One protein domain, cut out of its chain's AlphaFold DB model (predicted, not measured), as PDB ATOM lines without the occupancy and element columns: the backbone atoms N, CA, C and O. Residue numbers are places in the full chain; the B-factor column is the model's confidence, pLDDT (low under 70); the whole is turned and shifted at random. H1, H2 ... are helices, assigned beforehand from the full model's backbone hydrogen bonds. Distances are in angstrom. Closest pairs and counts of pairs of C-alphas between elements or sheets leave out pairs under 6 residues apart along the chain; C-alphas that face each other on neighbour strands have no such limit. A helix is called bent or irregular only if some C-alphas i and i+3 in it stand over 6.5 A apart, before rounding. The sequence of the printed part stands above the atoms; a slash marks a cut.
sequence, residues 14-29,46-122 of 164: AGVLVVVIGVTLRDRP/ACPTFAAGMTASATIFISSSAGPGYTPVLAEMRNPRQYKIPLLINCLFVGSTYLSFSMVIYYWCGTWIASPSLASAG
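This is residues 14 to 29 and 46 to 122 of the 164 residues of an uncharacterized protein of Teratosphaeria nubilosa (UniProt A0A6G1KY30). One long helix, H4, makes a spine along the longest axis of a loose, flat assembly of helices. H1 and the short H5 pack on each other near the last residues of H4, H3 lies near its first residues, and H2 slants away from about the middle of H4 like an arm, with residues 49 to 55 sticking out. The printed part has 93 residues with five named helices, in the order H1, H2, H3, H4, H5, and no named strand; the class is all helix. The whole is loose, with a radius of gyration of the C-alphas of 17.4 A, and spans 52 by 35 by 18 A.

The printed part begins with H1, residues 14 to 24, 15.5 A from first to last C-alpha; C-alpha 14 stands at (149.316, 161.645, 152.495). Residues 30 to 45 are not printed. H2 is residues 50 to 64 and 21.5 A long, with C-alpha 50 at (114.039, 168.773, 147.912). H3 is residues 68 to 76; it is irregular, but only just, with C-alphas 69 and 72 standing 6.9 A apart. H4, the longest helix, is residues 84 to 109, 26 residues and 36.7 A from first to last C-alpha. It runs from C-alpha 84 at (134.254, 142.147, 137.905) to C-alpha 109 at (133.632, 169.733, 162.178). H5 is residues 117 to 121, and its C-alpha 121 is at (142.764, 171.725, 160.238).

H1 touches H4, which meets it with residues 101 to 109 alone; the closest C-alphas are those of Val 23 and Trp 108, 6.7 A apart. The two run the same way at a shallow tilt of 34 degrees, only just short of steep. H1 also touches H5, and their closest C-alphas are those of Gly 22 and Ala 121, 4.7 A apart. H2 is close to H4 but not clearly touching it: the closest C-alphas, of Ser 64 and Gly 95, are 7.8 A apart. H2 and H4 run opposite ways at a steep tilt of 49 degrees. H3 touches no helix; it is only just apart from H4, the closest C-alphas of the two being 8.4 A apart. H4 and H5 are close but not clearly touching, with the C-alphas of Cys 109 and Ser 120 the closest pair at 7.5 A. H1 and H3 are apart, as are H2 and H5. Every pair of O i and N i+4 is within hydrogen-bond range in H1, H2 and H4. In H3 this holds for 3 of 5 pairs, and in H5 for 0 of 1, where 2 of 2 pairs of O i and N i+3 are within range.

The two C-alphas farthest apart are those of Arg 28 and Asn 79, 51.9 A. Residues 49 to 55, of which 50 to 55 belong to H2, stand free, and so do residues 75 to 81. Without these stretches the body has 79 residues and spans 48 by 34 by 18 A. The cut lies in the link from H1 to H2, and C-alphas 29 and 46 are 21.7 A apart across it. Of the links that are printed whole, H2 to H3 is tight, with 3 residues, while H3 to H4 and H4 to H5 are short, with 7 residues each. The mean pLDDT of the printed part is 76.3. The model's confidence is under 70 at residues 22 to 29, 46, 66 and 108 to 122, and H5 has a mean of 56.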
ATOM      1  N   ALA A  14     148.598 160.859 151.495       83.19
ATOM      2  CA  ALA A  14     149.316 161.645 152.495       83.19
ATOM      3  C   ALA A  14     148.521 162.893 152.919       83.19
ATOM      4  O   ALA A  14     148.391 163.161 154.111       83.19
ATOM      5  N   GLY A  15     147.930 163.615 151.961       79.75
ATOM      6  CA  GLY A  15     147.112 164.797 152.239       79.75
ATOM      7  C   GLY A  15     145.897 164.487 153.114       79.75
ATOM      8  O   GLY A  15     145.632 165.201 154.079       79.75
ATOM      9  N   VAL A  16     145.186 163.390 152.839       78.44
ATOM     10  CA  VAL A  16     144.017 163.012 153.645       78.44
ATOM     11  C   VAL A  16     144.417 162.546 155.048       78.44
ATOM     12  O   VAL A  16     143.736 162.894 156.010       78.44
ATOM     13  N   LEU A  17     145.541 161.835 155.205       79.25
ATOM     14  CA  LEU A  17     146.057 161.474 156.532       79.25
ATOM     15  C   LEU A  17     146.386 162.712 157.377       79.25
ATOM     16  O   LEU A  17     146.029 162.754 158.553       79.25
ATOM     17  N   VAL A  18     146.992 163.745 156.779       78.06
ATOM     18  CA  VAL A  18     147.261 165.021 157.462       78.06
ATOM     19  C   VAL A  18     145.964 165.708 157.890       78.06
ATOM     20  O   VAL A  18     145.885 166.190 159.016       78.06
ATOM     21  N   VAL A  19     144.928 165.712 157.043       74.50
ATOM     22  CA  VAL A  19     143.614 166.281 157.397       74.50
ATOM     23  C   VAL A  19     142.987 165.529 158.568       74.50
ATOM     24  O   VAL A  19     142.499 166.163 159.498       74.50
ATOM     25  N   VAL A  20     143.020 164.195 158.560       74.06
ATOM     26  CA  VAL A  20     142.463 163.386 159.654       74.06
ATOM     27  C   VAL A  20     143.187 163.684 160.961       74.06
ATOM     28  O   VAL A  20     142.532 163.989 161.952       74.06
ATOM     29  N   ILE A  21     144.523 163.679 160.950       73.94
ATOM     30  CA  ILE A  21     145.327 164.005 162.132       73.94
ATOM     31  C   ILE A  21     145.019 165.436 162.601       73.94
ATOM     32  O   ILE A  21     144.707 165.644 163.771       73.94
ATOM     33  N   GLY A  22     145.017 166.412 161.691       68.50
ATOM     34  CA  GLY A  22     144.758 167.819 161.999       68.50
ATOM     35  C   GLY A  22     143.362 168.088 162.565       68.50
ATOM     36  O   GLY A  22     143.222 168.925 163.453       68.50
ATOM     37  N   VAL A  23     142.339 167.361 162.109       66.69
ATOM     38  CA  VAL A  23     140.971 167.463 162.640       66.69
ATOM     39  C   VAL A  23     140.837 166.755 163.994       66.69
ATOM     40  O   VAL A  23     140.147 167.266 164.867       66.69
ATOM     41  N   THR A  24     141.524 165.627 164.214       66.19
ATOM     42  CA  THR A  24     141.479 164.907 165.507       66.19
ATOM     43  C   THR A  24     142.265 165.578 166.632       66.19
ATOM     44  O   THR A  24     141.967 165.349 167.798       66.19
ATOM     45  N   LEU A  25     143.267 166.401 166.308       63.06
ATOM     46  CA  LEU A  25     144.069 167.120 167.306       63.06
ATOM     47  C   LEU A  25     143.438 168.448 167.752       63.06
ATOM     48  O   LEU A  25     143.986 169.118 168.626       63.06
ATOM     49  N   ARG A  26     142.321 168.867 167.146       58.31
ATOM     50  CA  ARG A  26     141.733 170.194 167.353       58.31
ATOM     51  C   ARG A  26     140.363 170.059 168.023       58.31
ATOM     52  O   ARG A  26     139.371 169.782 167.361       58.31
ATOM     53  N   ASP A  27     140.306 170.329 169.330       51.84
ATOM     54  CA  ASP A  27     139.069 170.304 170.140       51.84
ATOM     55  C   ASP A  27     138.017 171.350 169.709       51.84
ATOM     56  O   ASP A  27     136.861 171.299 170.131       51.84
ATOM     57  N   ARG A  28     138.403 172.323 168.870       50.47
ATOM     58  CA  ARG A  28     137.535 173.408 168.393       50.47
ATOM     59  C   ARG A  28     137.761 173.654 166.893       50.47
ATOM     60  O   ARG A  28     138.860 174.078 166.519       50.47
ATOM     61  N   PRO A  29     136.764 173.415 166.020       53.06
ATOM     62  CA  PRO A  29     136.930 173.602 164.581       53.06
ATOM     63  C   PRO A  29     137.187 175.080 164.248       53.06
ATOM     64  O   PRO A  29     136.580 175.972 164.836       53.06
ATOM     65  N   ALA A  46     117.828 164.431 159.259       66.00
ATOM     66  CA  ALA A  46     117.565 165.776 158.767       66.00
ATOM     67  C   ALA A  46     116.357 165.760 157.821       66.00
ATOM     68  O   ALA A  46     116.197 164.830 157.034       66.00
ATOM     69  N   CYS A  47     115.548 166.823 157.848       72.50
ATOM     70  CA  CYS A  47     114.520 167.096 156.841       72.50
ATOM     71  C   CYS A  47     115.034 168.190 155.885       72.50
ATOM     72  O   CYS A  47     114.719 169.365 156.090       72.50
ATOM     73  N   PRO A  48     115.889 167.858 154.896       78.06
ATOM     74  CA  PRO A  48     116.369 168.833 153.925       78.06
ATOM     75  C   PRO A  48     115.255 169.230 152.949       78.06
ATOM     76  O   PRO A  48     114.298 168.492 152.721       78.06
ATOM     77  N   THR A  49     115.405 170.390 152.312       85.25
ATOM     78  CA  THR A  49     114.562 170.753 151.167       85.25
ATOM     79  C   THR A  49     114.861 169.835 149.980       85.25
ATOM     80  O   THR A  49     115.974 169.323 149.841       85.25
ATOM     81  N   PHE A  50     113.886 169.646 149.085       84.50
ATOM     82  CA  PHE A  50     114.039 168.773 147.912       84.50
ATOM     83  C   PHE A  50     115.289 169.109 147.078       84.50
ATOM     84  O   PHE A  50     116.060 168.221 146.722       84.50
ATOM     85  N   ALA A  51     115.542 170.400 146.836       86.12
ATOM     86  CA  ALA A  51     116.716 170.855 146.090       86.12
ATOM     87  C   ALA A  51     118.042 170.505 146.792       86.12
ATOM     88  O   ALA A  51     118.991 170.069 146.138       86.12
ATOM     89  N   ALA A  52     118.106 170.650 148.120       80.62
ATOM     90  CA  ALA A  52     119.286 170.282 148.897       80.62
ATOM     91  C   ALA A  52     119.524 168.761 148.882       80.62
ATOM     92  O   ALA A  52     120.654 168.325 148.668       80.62
ATOM     93  N   GLY A  53     118.466 167.953 149.020       82.75
ATOM     94  CA  GLY A  53     118.559 166.489 148.948       82.75
ATOM     95  C   GLY A  53     119.020 165.974 147.577       82.75
ATOM     96  O   GLY A  53     119.899 165.113 147.493       82.75
ATOM     97  N   MET A  54     118.490 166.544 146.490       90.00
ATOM     98  CA  MET A  54     118.911 166.203 145.122       90.00
ATOM     99  C   MET A  54     120.372 166.579 144.855       90.00
ATOM    100  O   MET A  54     121.112 165.814 144.245       90.00
ATOM    101  N   THR A  55     120.817 167.734 145.351       87.50
ATOM    102  CA  THR A  55     122.207 168.181 145.163       87.50
ATOM    103  C   THR A  55     123.184 167.309 145.957       87.50
ATOM    104  O   THR A  55     124.233 166.918 145.439       87.50
ATOM    105  N   ALA A  56     122.825 166.940 147.192       84.19
ATOM    106  CA  ALA A  56     123.629 166.056 148.033       84.19
ATOM    107  C   ALA A  56     123.784 164.657 147.410       84.19
ATOM    108  O   ALA A  56     124.900 164.154 147.288       84.19
ATOM    109  N   SER A  57     122.686 164.054 146.944       87.12
ATOM    110  CA  SER A  57     122.717 162.742 146.280       87.12
ATOM    111  C   SER A  57     123.498 162.762 144.962       87.12
ATOM    112  O   SER A  57     124.311 161.867 144.727       87.12
ATOM    113  N   ALA A  58     123.335 163.804 144.140       88.75
ATOM    114  CA  ALA A  58     124.113 163.974 142.914       88.75
ATOM    115  C   ALA A  58     125.619 164.081 143.198       88.75
ATOM    116  O   ALA A  58     126.423 163.474 142.494       88.75
ATOM    117  N   THR A  59     126.002 164.795 144.259       86.62
ATOM    118  CA  THR A  59     127.410 164.932 144.663       86.62
ATOM    119  C   THR A  59     128.005 163.579 145.049       86.62
ATOM    120  O   THR A  59     129.050 163.204 144.523       86.62
ATOM    121  N   ILE A  60     127.307 162.802 145.884       86.25
ATOM    122  CA  ILE A  60     127.741 161.452 146.285       86.25
ATOM    123  C   ILE A  60     127.880 160.529 145.063       86.25
ATOM    124  O   ILE A  60     128.837 159.757 144.959       86.25
ATOM    125  N   PHE A  61     126.942 160.626 144.114       86.75
ATOM    126  CA  PHE A  61     126.965 159.827 142.891       86.75
ATOM    127  C   PHE A  61     128.165 160.170 141.999       86.75
ATOM    128  O   PHE A  61     128.882 159.272 141.558       86.75
ATOM    129  N   ILE A  62     128.430 161.463 141.784       85.12
ATOM    130  CA  ILE A  62     129.574 161.931 140.991       85.12
ATOM    131  C   ILE A  62     130.891 161.483 141.635       85.12
ATOM    132  O   ILE A  62     131.764 160.977 140.930       85.12
ATOM    133  N   SER A  63     131.015 161.577 142.964       83.06
ATOM    134  CA  SER A  63     132.205 161.116 143.694       83.06
ATOM    135  C   SER A  63     132.477 159.614 143.540       83.06
ATOM    136  O   SER A  63     133.624 159.191 143.654       83.06
ATOM    137  N   SER A  64     131.449 158.810 143.254       80.00
ATOM    138  CA  SER A  64     131.562 157.351 143.115       80.00
ATOM    139  C   SER A  64     131.761 156.878 141.664       80.00
ATOM    140  O   SER A  64     132.007 155.696 141.423       80.00
ATOM    141  N   SER A  65     131.669 157.775 140.676       79.62
ATOM    142  CA  SER A  65     131.687 157.437 139.247       79.62
ATOM    143  C   SER A  65     133.099 157.503 138.645       79.62
ATOM    144  O   SER A  65     133.467 158.472 137.984       79.62
ATOM    145  N   ALA A  66     133.897 156.444 138.813       67.44
ATOM    146  CA  ALA A  66     135.270 156.362 138.292       67.44
ATOM    147  C   ALA A  66     135.411 155.508 137.009       67.44
ATOM    148  O   ALA A  66     136.294 154.667 136.914       67.44
ATOM    149  N   GLY A  67     134.567 155.702 135.993       72.06
ATOM    150  CA  GLY A  67     134.545 154.855 134.783       72.06
ATOM    151  C   GLY A  67     135.840 154.775 133.938       72.06
ATOM    152  O   GLY A  67     136.284 153.666 133.634       72.06
ATOM    153  N   PRO A  68     136.475 155.895 133.533       72.75
ATOM    154  CA  PRO A  68     137.492 155.867 132.472       72.75
ATOM    155  C   PRO A  68     138.860 155.325 132.916       72.75
ATOM    156  O   PRO A  68     139.660 154.901 132.080       72.75
ATOM    157  N   GLY A  69     139.137 155.302 134.223       75.56
ATOM    158  CA  GLY A  69     140.431 154.879 134.769       75.56
ATOM    159  C   GLY A  69     140.683 153.371 134.694       75.56
ATOM    160  O   GLY A  69     141.834 152.937 134.741       75.56
ATOM    161  N   TYR A  70     139.633 152.562 134.540       73.94
ATOM    162  CA  TYR A  70     139.771 151.107 134.540       73.94
ATOM    163  C   TYR A  70     139.964 150.492 133.149       73.94
ATOM    164  O   TYR A  70     140.379 149.339 133.048       73.94
ATOM    165  N   THR A  71     139.697 151.251 132.087       80.25
ATOM    166  CA  THR A  71     139.904 150.850 130.688       80.25
ATOM    167  C   THR A  71     141.335 150.365 130.390       80.25
ATOM    168  O   THR A  71     141.472 149.287 129.812       80.25
ATOM    169  N   PRO A  72     142.413 151.060 130.820       78.75
ATOM    170  CA  PRO A  72     143.780 150.569 130.609       78.75
ATOM    171  C   PRO A  72     144.115 149.330 131.452       78.75
ATOM    172  O   PRO A  72     144.869 148.472 131.010       78.75
ATOM    173  N   VAL A  73     143.533 149.193 132.649       77.25
ATOM    174  CA  VAL A  73     143.737 148.006 133.502       77.25
ATOM    175  C   VAL A  73     143.093 146.772 132.874       77.25
ATOM    176  O   VAL A  73     143.661 145.687 132.932       77.25
ATOM    177  N   LEU A  74     141.931 146.940 132.238       80.69
ATOM    178  CA  LEU A  74     141.254 145.867 131.517       80.69
ATOM    179  C   LEU A  74     142.066 145.380 130.306       80.69
ATOM    180  O   LEU A  74     142.086 144.179 130.050       80.69
ATOM    181  N   ALA A  75     142.744 146.283 129.591       81.56
ATOM    182  CA  ALA A  75     143.578 145.933 128.438       81.56
ATOM    183  C   ALA A  75     144.839 145.129 128.821       81.56
ATOM    184  O   ALA A  75     145.295 144.306 128.034       81.56
ATOM    185  N   GLU A  76     145.361 145.318 130.037       81.06
ATOM    186  CA  GLU A  76     146.527 144.598 130.582       81.06
ATOM    187  C   GLU A  76     146.159 143.282 131.301       81.06
ATOM    188  O   GLU A  76     147.025 142.494 131.690       81.06
ATOM    189  N   MET A  77     144.869 143.005 131.516       82.62
ATOM    190  CA  MET A  77     144.436 141.786 132.196       82.62
ATOM    191  C   MET A  77     144.553 140.556 131.295       82.62
ATOM    192  O   MET A  77     143.865 140.433 130.286       82.62
ATOM    193  N   ARG A  78     145.324 139.558 131.751       81.31
ATOM    194  CA  ARG A  78     145.475 138.264 131.062       81.31
ATOM    195  C   ARG A  78     144.150 137.528 130.824       81.31
ATOM    196  O   ARG A  78     144.048 136.763 129.870       81.31
ATOM    197  N   ASN A  79     143.145 137.730 131.681       85.12
ATOM    198  CA  ASN A  79     141.798 137.194 131.482       85.12
ATOM    199  C   ASN A  79     140.720 138.261 131.773       85.12
ATOM    200  O   ASN A  79     140.376 138.482 132.939       85.12
ATOM    201  N   PRO A  80     140.129 138.894 130.745       80.25
ATOM    202  CA  PRO A  80     139.182 139.997 130.922       80.25
ATOM    203  C   PRO A  80     137.838 139.563 131.534       80.25
ATOM    204  O   PRO A  80     137.097 140.388 132.064       80.25
ATOM    205  N   ARG A  81     137.510 138.262 131.530       82.19
ATOM    206  CA  ARG A  81     136.259 137.743 132.118       82.19
ATOM    207  C   ARG A  81     136.194 137.873 133.644       82.19
ATOM    208  O   ARG A  81     135.098 137.931 134.197       82.19
ATOM    209  N   GLN A  82     137.344 137.921 134.318       84.25
ATOM    210  CA  GLN A  82     137.431 137.998 135.783       84.25
ATOM    211  C   GLN A  82     137.433 139.435 136.319       84.25
ATOM    212  O   GLN A  82     137.435 139.636 137.528       84.25
ATOM    213  N   TYR A  83     137.361 140.432 135.439       82.31
ATOM    214  CA  TYR A  83     137.466 141.856 135.757       82.31
ATOM    215  C   TYR A  83     136.473 142.369 136.816       82.31
ATOM    216  O   TYR A  83     136.784 143.298 137.555       82.31
ATOM    217  N   LYS A  84     135.302 141.735 136.953       83.81
ATOM    218  CA  LYS A  84     134.254 142.147 137.905       83.81
ATOM    219  C   LYS A  84     134.689 142.038 139.373       83.81
ATOM    220  O   LYS A  84     134.302 142.878 140.178       83.81
ATOM    221  N   ILE A  85     135.486 141.024 139.717       85.06
ATOM    222  CA  ILE A  85     135.926 140.763 141.098       85.06
ATOM    223  C   ILE A  85     136.862 141.874 141.620       85.06
ATOM    224  O   ILE A  85     136.539 142.472 142.645       85.06
ATOM    225  N   PRO A  86     137.976 142.217 140.941       85.88
ATOM    226  CA  PRO A  86     138.856 143.296 141.391       85.88
ATOM    227  C   PRO A  86     138.175 144.669 141.356       85.88
ATOM    228  O   PRO A  86     138.446 145.499 142.222       85.88
ATOM    229  N   LEU A  87     137.250 144.902 140.419       86.62
ATOM    230  CA  LEU A  87     136.432 146.119 140.396       86.62
ATOM    231  C   LEU A  87     135.565 146.257 141.643       86.62
ATOM    232  O   LEU A  87     135.546 147.318 142.258       86.62
ATOM    233  N   LEU A  88     134.877 145.182 142.035       86.75
ATOM    234  CA  LEU A  88     134.027 145.189 143.219       86.75
ATOM    235  C   LEU A  88     134.848 145.458 144.485       86.75
ATOM    236  O   LEU A  88     134.451 146.283 145.302       86.75
ATOM    237  N   ILE A  89     136.019 144.825 144.615       88.38
ATOM    238  CA  ILE A  89     136.939 145.059 145.739       88.38
ATOM    239  C   ILE A  89     137.403 146.518 145.762       88.38
ATOM    240  O   ILE A  89     137.383 147.144 146.819       88.38
ATOM    241  N   ASN A  90     137.762 147.089 144.609       87.12
ATOM    242  CA  ASN A  90     138.137 148.496 144.523       87.12
ATOM    243  C   ASN A  90     136.985 149.420 144.951       87.12
ATOM    244  O   ASN A  90     137.192 150.334 145.745       87.12
ATOM    245  N   CYS A  91     135.776 149.206 144.427       87.31
ATOM    246  CA  CYS A  91     134.608 150.012 144.779       87.31
ATOM    247  C   CYS A  91     134.284 149.923 146.278       87.31
ATOM    248  O   CYS A  91     133.963 150.941 146.886       87.31
ATOM    249  N   LEU A  92     134.423 148.742 146.889       88.69
ATOM    250  CA  LEU A  92     134.243 148.559 148.332       88.69
ATOM    251  C   LEU A  92     135.336 149.254 149.148       88.69
ATOM    252  O   LEU A  92     135.027 149.901 150.145       88.69
ATOM    253  N   PHE A  93     136.595 149.159 148.717       88.00
ATOM    254  CA  PHE A  93     137.714 149.829 149.374       88.00
ATOM    255  C   PHE A  93     137.523 151.350 149.368       88.00
ATOM    256  O   PHE A  93     137.502 151.976 150.426       88.00
ATOM    257  N   VAL A  94     137.278 151.934 148.191       85.00
ATOM    258  CA  VAL A  94     137.031 153.376 148.048       85.00
ATOM    259  C   VAL A  94     135.784 153.792 148.831       85.00
ATOM    260  O   VAL A  94     135.833 154.768 149.574       85.00
ATOM    261  N   GLY A  95     134.690 153.027 148.746       88.94
ATOM    262  CA  GLY A  95     133.465 153.301 149.501       88.94
ATOM    263  C   GLY A  95     133.683 153.310 151.019       88.94
ATOM    264  O   GLY A  95     133.213 154.218 151.702       88.94
ATOM    265  N   SER A  96     134.449 152.354 151.551       88.75
ATOM    266  CA  SER A  96     134.787 152.278 152.979       88.75
ATOM    267  C   SER A  96     135.640 153.461 153.442       88.75
ATOM    268  O   SER A  96     135.386 154.035 154.505       88.75
ATOM    269  N   THR A  97     136.616 153.871 152.632       86.81
ATOM    270  CA  THR A  97     137.464 155.030 152.922       86.81
ATOM    271  C   THR A  97     136.654 156.332 152.925       86.81
ATOM    272  O   THR A  97     136.762 157.123 153.861       86.81
ATOM    273  N   TYR A  98     135.783 156.529 151.929       85.50
ATOM    274  CA  TYR A  98     134.905 157.701 151.853       85.50
ATOM    275  C   TYR A  98     133.930 157.775 153.034       85.50
ATOM    276  O   TYR A  98     133.747 158.851 153.605       85.50
ATOM    277  N   LEU A  99     133.342 156.645 153.436       87.56
ATOM    278  CA  LEU A  99     132.471 156.570 154.613       87.56
ATOM    279  C   LEU A  99     133.227 156.908 155.902       87.56
ATOM    280  O   LEU A  99     132.757 157.735 156.681       87.56
ATOM    281  N   SER A 100     134.411 156.322 156.095       87.19
ATOM    282  CA  SER A 100     135.241 156.557 157.284       87.19
ATOM    283  C   SER A 100     135.597 158.038 157.441       87.19
ATOM    284  O   SER A 100     135.379 158.615 158.504       87.19
ATOM    285  N   PHE A 101     136.075 158.690 156.375       82.25
ATOM    286  CA  PHE A 101     136.434 160.109 156.437       82.25
ATOM    287  C   PHE A 101     135.224 161.027 156.583       82.25
ATOM    288  O   PHE A 101     135.286 161.986 157.350       82.25
ATOM    289  N   SER A 102     134.111 160.716 155.914       81.31
ATOM    290  CA  SER A 102     132.874 161.488 156.065       81.31
ATOM    291  C   SER A 102     132.376 161.456 157.511       81.31
ATOM    292  O   SER A 102     131.983 162.492 158.039       81.31
ATOM    293  N   MET A 103     132.457 160.300 158.181       79.62
ATOM    294  CA  MET A 103     132.058 160.153 159.583       79.62
ATOM    295  C   MET A 103     132.961 160.961 160.524       79.62
ATOM    296  O   MET A 103     132.460 161.671 161.395       79.62
ATOM    297  N   VAL A 104     134.284 160.892 160.329       81.81
ATOM    298  CA  VAL A 104     135.257 161.657 161.127       81.81
ATOM    299  C   VAL A 104     135.011 163.158 160.968       81.81
ATOM    300  O   VAL A 104     134.857 163.869 161.954       81.81
ATOM    301  N   ILE A 105     134.898 163.653 159.736       76.31
ATOM    302  CA  ILE A 105     134.692 165.086 159.495       76.31
ATOM    303  C   ILE A 105     133.337 165.543 160.051       76.31
ATOM    304  O   ILE A 105     133.248 166.617 160.644       76.31
ATOM    305  N   TYR A 106     132.290 164.727 159.921       75.38
ATOM    306  CA  TYR A 106     130.968 165.064 160.443       75.38
ATOM    307  C   TYR A 106     130.935 165.118 161.978       75.38
ATOM    308  O   TYR A 106     130.285 166.002 162.533       75.38
ATOM    309  N   TYR A 107     131.669 164.232 162.661       72.75
ATOM    310  CA  TYR A 107     131.758 164.226 164.124       72.75
ATOM    311  C   TYR A 107     132.548 165.419 164.677       72.75
ATOM    312  O   TYR A 107     132.144 165.997 165.680       72.75
ATOM    313  N   TRP A 108     133.654 165.806 164.030       67.69
ATOM    314  CA  TRP A 108     134.577 166.817 164.566       67.69
ATOM    315  C   TRP A 108     134.338 168.243 164.029       67.69
ATOM    316  O   TRP A 108     134.558 169.212 164.750       67.69
ATOM    317  N   CYS A 109     133.879 168.411 162.782       65.69
ATOM    318  CA  CYS A 109     133.632 169.733 162.178       65.69
ATOM    319  C   CYS A 109     132.143 170.100 162.063       65.69
ATOM    320  O   CYS A 109     131.814 171.289 162.051       65.69
ATOM    321  N   GLY A 110     131.231 169.123 161.986       66.50
ATOM    322  CA  GLY A 110     129.790 169.373 161.869       66.50
ATOM    323  C   GLY A 110     129.434 170.313 160.708       66.50
ATOM    324  O   GLY A 110     129.868 170.119 159.576       66.50
ATOM    325  N   THR A 111     128.657 171.364 160.985       62.56
ATOM    326  CA  THR A 111     128.266 172.389 159.986       62.56
ATOM    327  C   THR A 111     129.419 173.332 159.583       62.56
ATOM    328  O   THR A 111     129.301 174.094 158.627       62.56
ATOM    329  N   TRP A 112     130.561 173.273 160.270       57.97
ATOM    330  CA  TRP A 112     131.631 174.275 160.203       57.97
ATOM    331  C   TRP A 112     132.853 173.774 159.427       57.97
ATOM    332  O   TRP A 112     134.005 174.045 159.765       57.97
ATOM    333  N   ILE A 113     132.591 173.015 158.364       57.94
ATOM    334  CA  ILE A 113     133.608 172.505 157.445       57.94
ATOM    335  C   ILE A 113     134.061 173.654 156.537       57.94
ATOM    336  O   ILE A 113     133.264 174.220 155.787       57.94
ATOM    337  N   ALA A 114     135.351 173.988 156.578       60.16
ATOM    338  CA  ALA A 114     135.935 174.930 155.631       60.16
ATOM    339  C   ALA A 114     136.077 174.276 154.244       60.16
ATOM    340  O   ALA A 114     136.360 173.085 154.124       60.16
ATOM    341  N   SER A 115     135.878 175.059 153.184       54.50
ATOM    342  CA  SER A 115     136.137 174.642 151.803       54.50
ATOM    343  C   SER A 115     137.320 175.454 151.285       54.50
ATOM    344  O   SER A 115     137.146 176.660 151.125       54.50
ATOM    345  N   PRO A 116     138.506 174.867 151.027       59.09
ATOM    346  CA  PRO A 116     138.886 173.442 151.034       59.09
ATOM    347  C   PRO A 116     139.049 172.829 152.439       59.09
ATOM    348  O   PRO A 116     139.411 173.522 153.384       59.09
ATOM    349  N   SER A 117     138.854 171.510 152.566       59.44
ATOM    350  CA  SER A 117     138.883 170.777 153.850       59.44
ATOM    351  C   SER A 117     140.212 170.862 154.609       59.44
ATOM    352  O   SER A 117     140.244 170.641 155.813       59.44
ATOM    353  N   LEU A 118     141.312 171.224 153.945       57.34
ATOM    354  CA  LEU A 118     142.585 171.500 154.618       57.34
ATOM    355  C   LEU A 118     142.472 172.707 155.569       57.34
ATOM    356  O   LEU A 118     143.066 172.705 156.642       57.34
ATOM    357  N   ALA A 119     141.652 173.704 155.226       58.03
ATOM    358  CA  ALA A 119     141.473 174.908 156.032       58.03
ATOM    359  C   ALA A 119     140.753 174.640 157.369       58.03
ATOM    360  O   ALA A 119     140.863 175.444 158.294       58.03
ATOM    361  N   SER A 120     140.064 173.498 157.532       53.84
ATOM    362  CA  SER A 120     139.462 173.133 158.824       53.84
ATOM    363  C   SER A 120     140.479 172.593 159.832       53.84
ATOM    364  O   SER A 120     140.218 172.652 161.031       53.84
ATOM    365  N   ALA A 121     141.647 172.120 159.374       52.44
ATOM    366  CA  ALA A 121     142.764 171.725 160.238       52.44
ATOM    367  C   ALA A 121     143.529 172.940 160.815       52.44
ATOM    368  O   ALA A 121     144.326 172.786 161.742       52.44
ATOM    369  N   GLY A 122     143.223 174.151 160.330       52.03
ATOM    370  CA  GLY A 122     143.854 175.423 160.683       52.03
ATOM    371  C   GLY A 122     145.192 175.668 159.973       52.03
ATOM    372  O   GLY A 122     145.702 174.778 159.293       52.03
TER     373      GLY A 122